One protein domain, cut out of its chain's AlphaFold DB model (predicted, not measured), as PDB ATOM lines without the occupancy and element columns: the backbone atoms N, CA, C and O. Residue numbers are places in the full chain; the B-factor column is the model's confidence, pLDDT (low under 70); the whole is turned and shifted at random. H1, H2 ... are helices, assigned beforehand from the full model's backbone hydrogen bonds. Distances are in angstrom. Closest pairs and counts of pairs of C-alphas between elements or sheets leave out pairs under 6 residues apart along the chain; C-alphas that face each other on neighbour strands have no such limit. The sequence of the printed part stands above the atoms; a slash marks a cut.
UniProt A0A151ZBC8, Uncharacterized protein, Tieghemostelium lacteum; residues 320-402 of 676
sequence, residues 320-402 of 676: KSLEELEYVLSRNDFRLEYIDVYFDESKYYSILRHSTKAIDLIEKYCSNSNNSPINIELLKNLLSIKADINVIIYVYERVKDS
ATOM      1  N   LYS A 320     141.565 147.403  85.372       83.56
ATOM      2  CA  LYS A 320     141.985 146.015  85.624       83.56
ATOM      3  C   LYS A 320     143.390 145.930  86.224       83.56
ATOM      4  O   LYS A 320     143.736 144.911  86.818       83.56
ATOM      5  N   SER A 321     144.205 146.977  86.076       88.06
ATOM      6  CA  SER A 321     145.593 147.018  86.548       88.06
ATOM      7  C   SER A 321     145.974 148.375  87.155       88.06
ATOM      8  O   SER A 321     145.296 149.383  86.951       88.06
ATOM      9  N   LEU A 322     147.065 148.389  87.936       89.44
ATOM     10  CA  LEU A 322     147.623 149.629  88.496       89.44
ATOM     11  C   LEU A 322     148.136 150.541  87.382       89.44
ATOM     12  O   LEU A 322     148.009 151.751  87.490       89.44
ATOM     13  N   GLU A 323     148.683 149.947  86.323       91.88
ATOM     14  CA  GLU A 323     149.165 150.664  85.145       91.88
ATOM     15  C   GLU A 323     148.018 151.374  84.414       91.88
ATOM     16  O   GLU A 323     148.142 152.549  84.075       91.88
ATOM     17  N   GLU A 324     146.884 150.689  84.225       90.44
ATOM     18  CA  GLU A 324     145.693 151.265  83.594       90.44
ATOM     19  C   GLU A 324     145.145 152.433  84.418       90.44
ATOM     20  O   GLU A 324     144.874 153.503  83.874       90.44
ATOM     21  N   LEU A 325     145.064 152.261  85.740       89.00
ATOM     22  CA  LEU A 325     144.649 153.320  86.658       89.00
ATOM     23  C   LEU A 325     145.618 154.514  86.639       89.00
ATOM     24  O   LEU A 325     145.175 155.657  86.563       89.00
ATOM     25  N   GLU A 326     146.932 154.272  86.687       90.94
ATOM     26  CA  GLU A 326     147.945 155.336  86.702       90.94
ATOM     27  C   GLU A 326     147.925 156.139  85.410       90.94
ATOM     28  O   GLU A 326     147.976 157.368  85.453       90.94
ATOM     29  N   TYR A 327     147.798 155.460  84.273       92.12
ATOM     30  CA  TYR A 327     147.736 156.123  82.985       92.12
ATOM     31  C   TYR A 327     146.500 157.023  82.879       92.12
ATOM     32  O   TYR A 327     146.657 158.197  82.549       92.12
ATOM     33  N   VAL A 328     145.303 156.531  83.236       89.56
ATOM     34  CA  VAL A 328     144.072 157.349  83.225       89.56
ATOM     35  C   VAL A 328     144.205 158.559  84.150       89.56
ATOM     36  O   VAL A 328     143.890 159.671  83.741       89.56
ATOM     37  N   LEU A 329     144.724 158.376  85.368       86.75
ATOM     38  CA  LEU A 329     144.921 159.475  86.322       86.75
ATOM     39  C   LEU A 329     145.976 160.496  85.864       86.75
ATOM     40  O   LEU A 329     145.893 161.664  86.232       86.75
ATOM     41  N   SER A 330     146.963 160.071  85.070       88.19
ATOM     42  CA  SER A 330     148.033 160.940  84.556       88.19
ATOM     43  C   SER A 330     147.620 161.821  83.370       88.19
ATOM     44  O   SER A 330     148.378 162.702  82.959       88.19
ATOM     45  N   ARG A 331     146.436 161.586  82.796       87.88
ATOM     46  CA  ARG A 331     145.909 162.329  81.648       87.88
ATOM     47  C   ARG A 331     145.541 163.764  82.039       87.88
ATOM     48  O   ARG A 331     144.774 163.984  82.969       87.88
ATOM     49  N   ASN A 332     146.031 164.747  81.281       79.94
ATOM     50  CA  ASN A 332     145.785 166.177  81.550       79.94
ATOM     51  C   ASN A 332     144.307 166.594  81.427       79.94
ATOM     52  O   ASN A 332     143.887 167.592  82.009       79.94
ATOM     53  N   ASP A 333     143.541 165.871  80.618       81.19
ATOM     54  CA  ASP A 333     142.116 166.069  80.357       81.19
ATOM     55  C   ASP A 333     141.207 165.295  81.324       81.19
ATOM     56  O   ASP A 333     139.994 165.493  81.287       81.19
ATOM     57  N   PHE A 334     141.774 164.473  82.217       81.25
ATOM     58  CA  PHE A 334     141.043 163.823  83.300       81.25
ATOM     59  C   PHE A 334     141.000 164.724  84.540       81.25
ATOM     60  O   PHE A 334     142.027 165.227  85.004       81.25
ATOM     61  N   ARG A 335     139.807 164.926  85.109       73.94
ATOM     62  CA  ARG A 335     139.618 165.693  86.349       73.94
ATOM     63  C   ARG A 335     138.929 164.849  87.407       73.94
ATOM     64  O   ARG A 335     137.791 164.424  87.235       73.94
ATOM     65  N   LEU A 336     139.609 164.661  88.535       70.56
ATOM     66  CA  LEU A 336     139.072 163.952  89.689       70.56
ATOM     67  C   LEU A 336     138.683 164.947  90.783       70.56
ATOM     68  O   LEU A 336     139.519 165.370  91.575       70.56
ATOM     69  N   GLU A 337     137.414 165.353  90.806       62.09
ATOM     70  CA  GLU A 337     136.912 166.301  91.813       62.09
ATOM     71  C   GLU A 337     136.576 165.605  93.139       62.09
ATOM     72  O   GLU A 337     136.904 166.107  94.216       62.09
ATOM     73  N   TYR A 338     135.951 164.429  93.058       59.50
ATOM     74  CA  TYR A 338     135.625 163.562  94.186       59.50
ATOM     75  C   TYR A 338     135.560 162.104  93.723       59.50
ATOM     76  O   TYR A 338     135.214 161.816  92.571       59.50
ATOM     77  N   ILE A 339     135.893 161.183  94.629       59.66
ATOM     78  CA  ILE A 339     135.665 159.758  94.413       59.66
ATOM     79  C   ILE A 339     134.285 159.417  94.987       59.66
ATOM     80  O   ILE A 339     134.153 159.166  96.185       59.66
ATOM     81  N   ASP A 340     133.251 159.420  94.149       57.19
ATOM     82  CA  ASP A 340     132.054 158.635  94.459       57.19
ATOM     83  C   ASP A 340     132.267 157.242  93.901       57.19
ATOM     84  O   ASP A 340     132.594 157.081  92.726       57.19
ATOM     85  N   VAL A 341     132.130 156.224  94.735       57.06
ATOM     86  CA  VAL A 341     132.358 154.856  94.285       57.06
ATOM     87  C   VAL A 341     131.076 154.066  94.356       57.06
ATOM     88  O   VAL A 341     130.883 153.266  95.260       57.06
ATOM     89  N   TYR A 342     130.183 154.272  93.398       51.97
ATOM     90  CA  TYR A 342     128.990 153.443  93.335       51.97
ATOM     91  C   TYR A 342     129.339 152.069  92.750       51.97
ATOM     92  O   TYR A 342     129.707 151.959  91.582       51.97
ATOM     93  N   PHE A 343     129.233 151.014  93.561       54.62
ATOM     94  CA  PHE A 343     129.432 149.640  93.103       54.62
ATOM     95  C   PHE A 343     128.102 148.891  92.986       54.62
ATOM     96  O   PHE A 343     127.309 148.865  93.925       54.62
ATOM     97  N   ASP A 344     127.911 148.200  91.864       49.78
ATOM     98  CA  ASP A 344     126.918 147.133  91.724       49.78
ATOM     99  C   ASP A 344     127.555 145.795  92.150       49.78
ATOM    100  O   ASP A 344     128.582 145.380  91.601       49.78
ATOM    101  N   GLU A 345     126.951 145.118  93.136       51.00
ATOM    102  CA  GLU A 345     127.411 143.838  93.707       51.00
ATOM    103  C   GLU A 345     127.511 142.705  92.671       51.00
ATOM    104  O   GLU A 345     128.183 141.699  92.910       51.00
ATOM    105  N   SER A 346     126.836 142.834  91.526       44.44
ATOM    106  CA  SER A 346     126.578 141.703  90.641       44.44
ATOM    107  C   SER A 346     127.680 141.379  89.625       44.44
ATOM    108  O   SER A 346     127.598 140.304  89.024       44.44
ATOM    109  N   LYS A 347     128.702 142.232  89.391       47.19
ATOM    110  CA  LYS A 347     129.538 142.060  88.174       47.19
ATOM    111  C   LYS A 347     131.049 142.406  88.153       47.19
ATOM    112  O   LYS A 347     131.613 142.198  87.082       47.19
ATOM    113  N   TYR A 348     131.773 142.844  89.203       54.72
ATOM    114  CA  TYR A 348     133.157 143.364  88.967       54.72
ATOM    115  C   TYR A 348     134.295 142.989  89.935       54.72
ATOM    116  O   TYR A 348     134.147 142.949  91.154       54.72
ATOM    117  N   TYR A 349     135.482 142.802  89.334       52.59
ATOM    118  CA  TYR A 349     136.809 142.713  89.955       52.59
ATOM    119  C   TYR A 349     137.469 144.100  89.943       52.59
ATOM    120  O   TYR A 349     138.262 144.406  89.055       52.59
ATOM    121  N   SER A 350     137.115 144.973  90.886       69.50
ATOM    122  CA  SER A 350     137.788 146.272  90.990       69.50
ATOM    123  C   SER A 350     139.199 146.099  91.547       69.50
ATOM    124  O   SER A 350     139.377 145.430  92.566       69.50
ATOM    125  N   ILE A 351     140.203 146.753  90.956       76.56
ATOM    126  CA  ILE A 351     141.555 146.794  91.531       76.56
ATOM    127  C   ILE A 351     141.579 147.387  92.948       76.56
ATOM    128  O   ILE A 351     142.396 146.989  93.783       76.56
ATOM    129  N   LEU A 352     140.625 148.274  93.251       77.75
ATOM    130  CA  LEU A 352     140.446 148.860  94.579       77.75
ATOM    131  C   LEU A 352     140.073 147.818  95.630       77.75
ATOM    132  O   LEU A 352     140.333 148.029  96.806       77.75
ATOM    133  N   ARG A 353     139.520 146.671  95.220       76.88
ATOM    134  CA  ARG A 353     139.161 145.569  96.114       76.88
ATOM    135  C   ARG A 353     140.385 144.890  96.738       76.88
ATOM    136  O   ARG A 353     140.279 144.359  97.841       76.88
ATOM    137  N   HIS A 354     141.521 144.915  96.038       81.31
ATOM    138  CA  HIS A 354     142.689 144.079  96.339       81.31
ATOM    139  C   HIS A 354     143.997 144.865  96.520       81.31
ATOM    140  O   HIS A 354     145.019 144.281  96.879       81.31
ATOM    141  N   SER A 355     144.012 146.177  96.257       86.06
ATOM    142  CA  SER A 355     145.257 146.945  96.166       86.06
ATOM    143  C   SER A 355     145.214 148.254  96.948       86.06
ATOM    144  O   SER A 355     144.641 149.248  96.504       86.06
ATOM    145  N   THR A 356     145.931 148.297  98.073       86.94
ATOM    146  CA  THR A 356     146.203 149.550  98.803       86.94
ATOM    147  C   THR A 356     146.986 150.548  97.948       86.94
ATOM    148  O   THR A 356     146.749 151.748  98.023       86.94
ATOM    149  N   LYS A 357     147.845 150.054  97.045       89.00
ATOM    150  CA  LYS A 357     148.583 150.890  96.085       89.00
ATOM    151  C   LYS A 357     147.661 151.636  95.123       89.00
ATOM    152  O   LYS A 357     147.989 152.743  94.719       89.00
ATOM    153  N   ALA A 358     146.527 151.044  94.745       86.12
ATOM    154  CA  ALA A 358     145.559 151.715  93.878       86.12
ATOM    155  C   ALA A 358     144.921 152.911  94.596       86.12
ATOM    156  O   ALA A 358     144.711 153.959  93.996       86.12
ATOM    157  N   ILE A 359     144.683 152.770  95.900       82.19
ATOM    158  CA  ILE A 359     144.168 153.840  96.750       82.19
ATOM    159  C   ILE A 359     145.192 154.980  96.875       82.19
ATOM    160  O   ILE A 359     144.833 156.137  96.676       82.19
ATOM    161  N   ASP A 360     146.468 154.664  97.126       85.06
ATOM    162  CA  ASP A 360     147.549 155.668  97.173       85.06
ATOM    163  C   ASP A 360     147.707 156.435  95.874       85.06
ATOM    164  O   ASP A 360     147.939 157.643  95.858       85.06
ATOM    165  N   LEU A 361     147.603 155.705  94.770       85.12
ATOM    166  CA  LEU A 361     147.707 156.271  93.448       85.12
ATOM    167  C   LEU A 361     146.585 157.283  93.214       85.12
ATOM    168  O   LEU A 361     146.863 158.390  92.771       85.12
ATOM    169  N   ILE A 362     145.345 156.958  93.582       81.88
ATOM    170  CA  ILE A 362     144.243 157.912  93.471       81.88
ATOM    171  C   ILE A 362     144.481 159.138  94.365       81.88
ATOM    172  O   ILE A 362     144.361 160.265  93.890       81.88
ATOM    173  N   GLU A 363     144.869 158.954  95.630       77.06
ATOM    174  CA  GLU A 363     145.157 160.077  96.539       77.06
ATOM    175  C   GLU A 363     146.221 161.029  95.992       77.06
ATOM    176  O   GLU A 363     146.049 162.249  96.052       77.06
ATOM    177  N   LYS A 364     147.299 160.478  95.420       80.38
ATOM    178  CA  LYS A 364     148.378 161.255  94.802       80.38
ATOM    179  C   LYS A 364     147.826 162.235  93.765       80.38
ATOM    180  O   LYS A 364     148.208 163.405  93.785       80.38
ATOM    181  N   TYR A 365     146.917 161.784  92.901       77.12
ATOM    182  CA  TYR A 365     146.338 162.603  91.829       77.12
ATOM    183  C   TYR A 365     145.131 163.455  92.275       77.12
ATOM    184  O   TYR A 365     144.794 164.426  91.604       77.12
ATOM    185  N   CYS A 366     144.530 163.165  93.432       70.62
ATOM    186  CA  CYS A 366     143.446 163.955  94.035       70.62
ATOM    187  C   CYS A 366     143.905 165.141  94.896       70.62
ATOM    188  O   CYS A 366     143.089 165.993  95.235       70.62
ATOM    189  N   SER A 367     145.181 165.198  95.285       55.91
ATOM    190  CA  SER A 367     145.733 166.132  96.288       55.91
ATOM    191  C   SER A 367     145.566 167.643  96.004       55.91
ATOM    192  O   SER A 367     145.938 168.464  96.840       55.91
ATOM    193  N   ASN A 368     144.959 168.019  94.874       52.38
ATOM    194  CA  ASN A 368     144.594 169.396  94.524       52.38
ATOM    195  C   ASN A 368     143.170 169.814  94.950       52.38
ATOM    196  O   ASN A 368     142.838 170.994  94.820       52.38
ATOM    197  N   SER A 369     142.318 168.907  95.445       50.50
ATOM    198  CA  SER A 369     140.994 169.266  95.970       50.50
ATOM    199  C   SER A 369     141.032 169.407  97.500       50.50
ATOM    200  O   SER A 369     141.587 168.581  98.217       50.50
ATOM    201  N   ASN A 370     140.432 170.477  98.039       48.34
ATOM    202  CA  ASN A 370     140.376 170.750  99.489       48.34
ATOM    203  C   ASN A 370     139.560 169.713 100.298       48.34
ATOM    204  O   ASN A 370     139.428 169.852 101.514       48.34
ATOM    205  N   ASN A 371     139.002 168.688  99.649       53.34
ATOM    206  CA  ASN A 371     138.258 167.606 100.280       53.34
ATOM    207  C   ASN A 371     139.082 166.321 100.181       53.34
ATOM    208  O   ASN A 371     139.478 165.938  99.084       53.34
ATOM    209  N   SER A 372     139.303 165.634 101.307       55.16
ATOM    210  CA  SER A 372     139.950 164.317 101.294       55.16
ATOM    211  C   SER A 372     139.203 163.392 100.318       55.16
ATOM    212  O   SER A 372     138.011 163.141 100.527       55.16
ATOM    213  N   PRO A 373     139.862 162.883  99.264       55.09
ATOM    214  CA  PRO A 373     139.237 161.997  98.283       55.09
ATOM    215  C   PRO A 373     138.848 160.656  98.912       55.09
ATOM    216  O   PRO A 373     137.902 160.008  98.472       55.09
ATOM    217  N   ILE A 374     139.551 160.263  99.980       65.12
ATOM    218  CA  ILE A 374     139.168 159.153 100.837       65.12
ATOM    219  C   ILE A 374     138.228 159.678 101.912       65.12
ATOM    220  O   ILE A 374     138.618 160.447 102.795       65.12
ATOM    221  N   ASN A 375     136.984 159.228 101.842       68.12
ATOM    222  CA  ASN A 375     135.951 159.514 102.821       68.12
ATOM    223  C   ASN A 375     135.321 158.205 103.323       68.12
ATOM    224  O   ASN A 375     135.677 157.101 102.904       68.12
ATOM    225  N   ILE A 376     134.360 158.332 104.235       68.31
ATOM    226  CA  ILE A 376     133.619 157.183 104.753       68.31
ATOM    227  C   ILE A 376     132.880 156.403 103.661       68.31
ATOM    228  O   ILE A 376     132.676 155.201 103.801       68.31
ATOM    229  N   GLU A 377     132.461 157.070 102.587       71.25
ATOM    230  CA  GLU A 377     131.649 156.468 101.537       71.25
ATOM    231  C   GLU A 377     132.464 155.432 100.766       71.25
ATOM    232  O   GLU A 377     131.998 154.311 100.579       71.25
ATOM    233  N   LEU A 378     133.741 155.716 100.479       74.06
ATOM    234  CA  LEU A 378     134.666 154.716  99.939       74.06
ATOM    235  C   LEU A 378     134.733 153.469 100.833       74.06
ATOM    236  O   LEU A 378     134.671 152.345 100.341       74.06
ATOM    237  N   LEU A 379     134.817 153.649 102.152       73.94
ATOM    238  CA  LEU A 379     134.895 152.532 103.091       73.94
ATOM    239  C   LEU A 379     133.612 151.683 103.104       73.94
ATOM    240  O   LEU A 379     133.684 150.455 103.162       73.94
ATOM    241  N   LYS A 380     132.439 152.318 103.004       71.62
ATOM    242  CA  LYS A 380     131.144 151.624 102.863       71.62
ATOM    243  C   LYS A 380     131.070 150.800 101.594       71.62
ATOM    244  O   LYS A 380     130.625 149.654 101.621       71.62
ATOM    245  N   ASN A 381     131.535 151.394 100.509       72.19
ATOM    246  CA  ASN A 381     131.510 150.812  99.183       72.19
ATOM    247  C   ASN A 381     132.498 149.640  99.087       72.19
ATOM    248  O   ASN A 381     132.173 148.606  98.517       72.19
ATOM    249  N   LEU A 382     133.656 149.716  99.751       76.50
ATOM    250  CA  LEU A 382     134.582 148.584  99.886       76.50
ATOM    251  C   LEU A 382     134.004 147.435 100.732       76.50
ATOM    252  O   LEU A 382     134.261 146.262 100.443       76.50
ATOM    253  N   LEU A 383     133.209 147.748 101.761       73.25
ATOM    254  CA  LEU A 383     132.513 146.739 102.562       73.25
ATOM    255  C   LEU A 383     131.415 146.013 101.779       73.25
ATOM    256  O   LEU A 383     131.325 144.788 101.894       73.25
ATOM    257  N   SER A 384     130.598 146.731 100.998       70.69
ATOM    258  CA  SER A 384     129.519 146.117 100.206       70.69
ATOM    259  C   SER A 384     130.072 145.127  99.179       70.69
ATOM    260  O   SER A 384     129.571 144.010  99.062       70.69
ATOM    261  N   ILE A 385     131.198 145.457  98.540       66.31
ATOM    262  CA  ILE A 385     131.842 144.576  97.552       66.31
ATOM    263  C   ILE A 385     132.764 143.505  98.148       66.31
ATOM    264  O   ILE A 385     133.447 142.799  97.402       66.31
ATOM    265  N   LYS A 386     132.815 143.365  99.480       76.06
ATOM    266  CA  LYS A 386     133.669 142.387 100.179       76.06
ATOM    267  C   LYS A 386     135.146 142.515  99.771       76.06
ATOM    268  O   LYS A 386     135.754 141.539  99.311       76.06
ATOM    269  N   ALA A 387     135.695 143.724  99.882       77.25
ATOM    270  CA  ALA A 387     137.117 143.975  99.664       77.25
ATOM    271  C   ALA A 387     138.021 143.216 100.640       77.25
ATOM    272  O   ALA A 387     137.582 142.774 101.707       77.25
ATOM    273  N   ASP A 388     139.284 143.043 100.250       84.44
ATOM    274  CA  ASP A 388     140.274 142.367 101.078       84.44
ATOM    275  C   ASP A 388     140.471 143.129 102.386       84.44
ATOM    276  O   ASP A 388     140.535 144.361 102.415       84.44
ATOM    277  N   ILE A 389     140.620 142.391 103.487       83.62
ATOM    278  CA  ILE A 389     140.715 142.998 104.816       83.62
ATOM    279  C   ILE A 389     141.845 144.029 104.914       83.62
ATOM    280  O   ILE A 389     141.648 145.085 105.500       83.62
ATOM    281  N   ASN A 390     142.991 143.778 104.277       85.25
ATOM    282  CA  ASN A 390     144.125 144.704 104.294       85.25
ATOM    283  C   ASN A 390     143.786 146.053 103.645       85.25
ATOM    284  O   ASN A 390     144.238 147.085 104.128       85.25
ATOM    285  N   VAL A 391     142.961 146.060 102.595       84.94
ATOM    286  CA  VAL A 391     142.479 147.285 101.938       84.94
ATOM    287  C   VAL A 391     141.527 148.039 102.859       84.94
ATOM    288  O   VAL A 391     141.616 149.253 103.012       84.94
ATOM    289  N   ILE A 392     140.631 147.314 103.516       83.12
ATOM    290  CA  ILE A 392     139.636 147.897 104.413       83.12
ATOM    291  C   ILE A 392     140.302 148.517 105.648       83.12
ATOM    292  O   ILE A 392     139.971 149.643 106.018       83.12
ATOM    293  N   ILE A 393     141.273 147.818 106.241       84.19
ATOM    294  CA  ILE A 393     142.122 148.332 107.326       84.19
ATOM    295  C   ILE A 393     142.831 149.607 106.871       84.19
ATOM    296  O   ILE A 393     142.807 150.615 107.572       84.19
ATOM    297  N   TYR A 394     143.419 149.570 105.677       85.25
ATOM    298  CA  TYR A 394     144.167 150.688 105.122       85.25
ATOM    299  C   TYR A 394     143.334 151.965 104.997       85.25
ATOM    300  O   TYR A 394     143.756 153.034 105.434       85.25
ATOM    301  N   VAL A 395     142.124 151.847 104.447       80.62
ATOM    302  CA  VAL A 395     141.203 152.982 104.318       80.62
ATOM    303  C   VAL A 395     140.691 153.431 105.683       80.62
ATOM    304  O   VAL A 395     140.649 154.631 105.943       80.62
ATOM    305  N   TYR A 396     140.342 152.496 106.574       81.25
ATOM    306  CA  TYR A 396     139.889 152.811 107.932       81.25
ATOM    307  C   TYR A 396     140.901 153.683 108.685       81.25
ATOM    308  O   TYR A 396     140.528 154.711 109.254       81.25
ATOM    309  N   GLU A 397     142.182 153.320 108.636       81.38
ATOM    310  CA  GLU A 397     143.265 154.046 109.304       81.38
ATOM    311  C   GLU A 397     143.391 155.508 108.845       81.38
ATOM    312  O   GLU A 397     143.846 156.344 109.622       81.38
ATOM    313  N   ARG A 398     142.930 155.833 107.631       78.50
ATOM    314  CA  ARG A 398     142.939 157.193 107.068       78.50
ATOM    315  C   ARG A 398     141.703 158.022 107.393       78.50
ATOM    316  O   ARG A 398     141.774 159.245 107.375       78.50
ATOM    317  N   VAL A 399     140.572 157.384 107.697       76.88
ATOM    318  CA  VAL A 399     139.301 158.085 107.982       76.88
ATOM    319  C   VAL A 399     138.939 158.112 109.466       76.88
ATOM    320  O   VAL A 399     137.989 158.791 109.862       76.88
ATOM    321  N   LYS A 400     139.687 157.392 110.311       71.62
ATOM    322  CA  LYS A 400     139.369 157.232 111.734       71.62
ATOM    323  C   LYS A 400     139.455 158.524 112.550       71.62
ATOM    324  O   LYS A 400     138.906 158.565 113.642       71.62
ATOM    325  N   ASP A 401     140.114 159.587 112.104       73.62
ATOM    326  CA  ASP A 401     140.340 160.751 112.979       73.62
ATOM    327  C   ASP A 401     139.082 161.601 113.228       73.62
ATOM    328  O   ASP A 401     138.999 162.307 114.235       73.62
ATOM    329  N   SER A 402     138.036 161.455 112.407       69.88
ATOM    330  CA  SER A 402     136.744 162.102 112.653       69.88
ATOM    331  C   SER A 402     135.850 161.264 113.575       69.88
ATOM    332  O   SER A 402     135.434 160.156 113.233       69.88
TER     333      SER A 402
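AT A GLANCE: This is residues 320 to 402 of the 676 residues of an uncharacterized protein of Tieghemostelium lacteum (UniProt A0A151ZBC8). Four short helices stand in a curved row, H1, H2, H4, H3, and a long loop, residues 331 to 355, crosses the open side between H1 and H3. The printed part has 83 residues, with H1 to H4 in chain order and no named strand: all helix, though helices hold 40 residues, under half. It is compact, radius of gyration of the C-alphas 12.5 A, spanning 33 by 32 by 20 A.

IN THESE COORDINATES: H1, residues 322 to 330, begins at C-alpha (147.623, 149.629, 88.496) and measures 12.0 A. H2, 356 to 366, measures 15.4 A; H3, 376 to 384, 12.6 A. H4, 389 to 399, measures 15.5 A and ends at C-alpha (139.301, 158.085, 107.982).

HOW THE PARTS SIT: H1 and H2 touch, C-alphas of Leu 322 and Ala 358 closest at 6.1 A, at a shallow tilt of 5 degrees, the same way. H2 and H4 only just touch, with 3 pairs of C-alphas within 8 A, the closest Thr 356 and Val 391, 5.4 A. H3 and H4 form a hairpin; their closest C-alphas, Leu 379 and Val 395, are 6.4 A apart. H1 is apart from H3 and H4. Every O i to N i+4 pair is within hydrogen-bond range in H1, H2 and H3; in H4, 6 of 7.

THE WHOLE: The printed part has no cut. The link H1 to H2 is long. Residues 337 to 350, 367 to 376, 385 and 402 have pLDDT under 70.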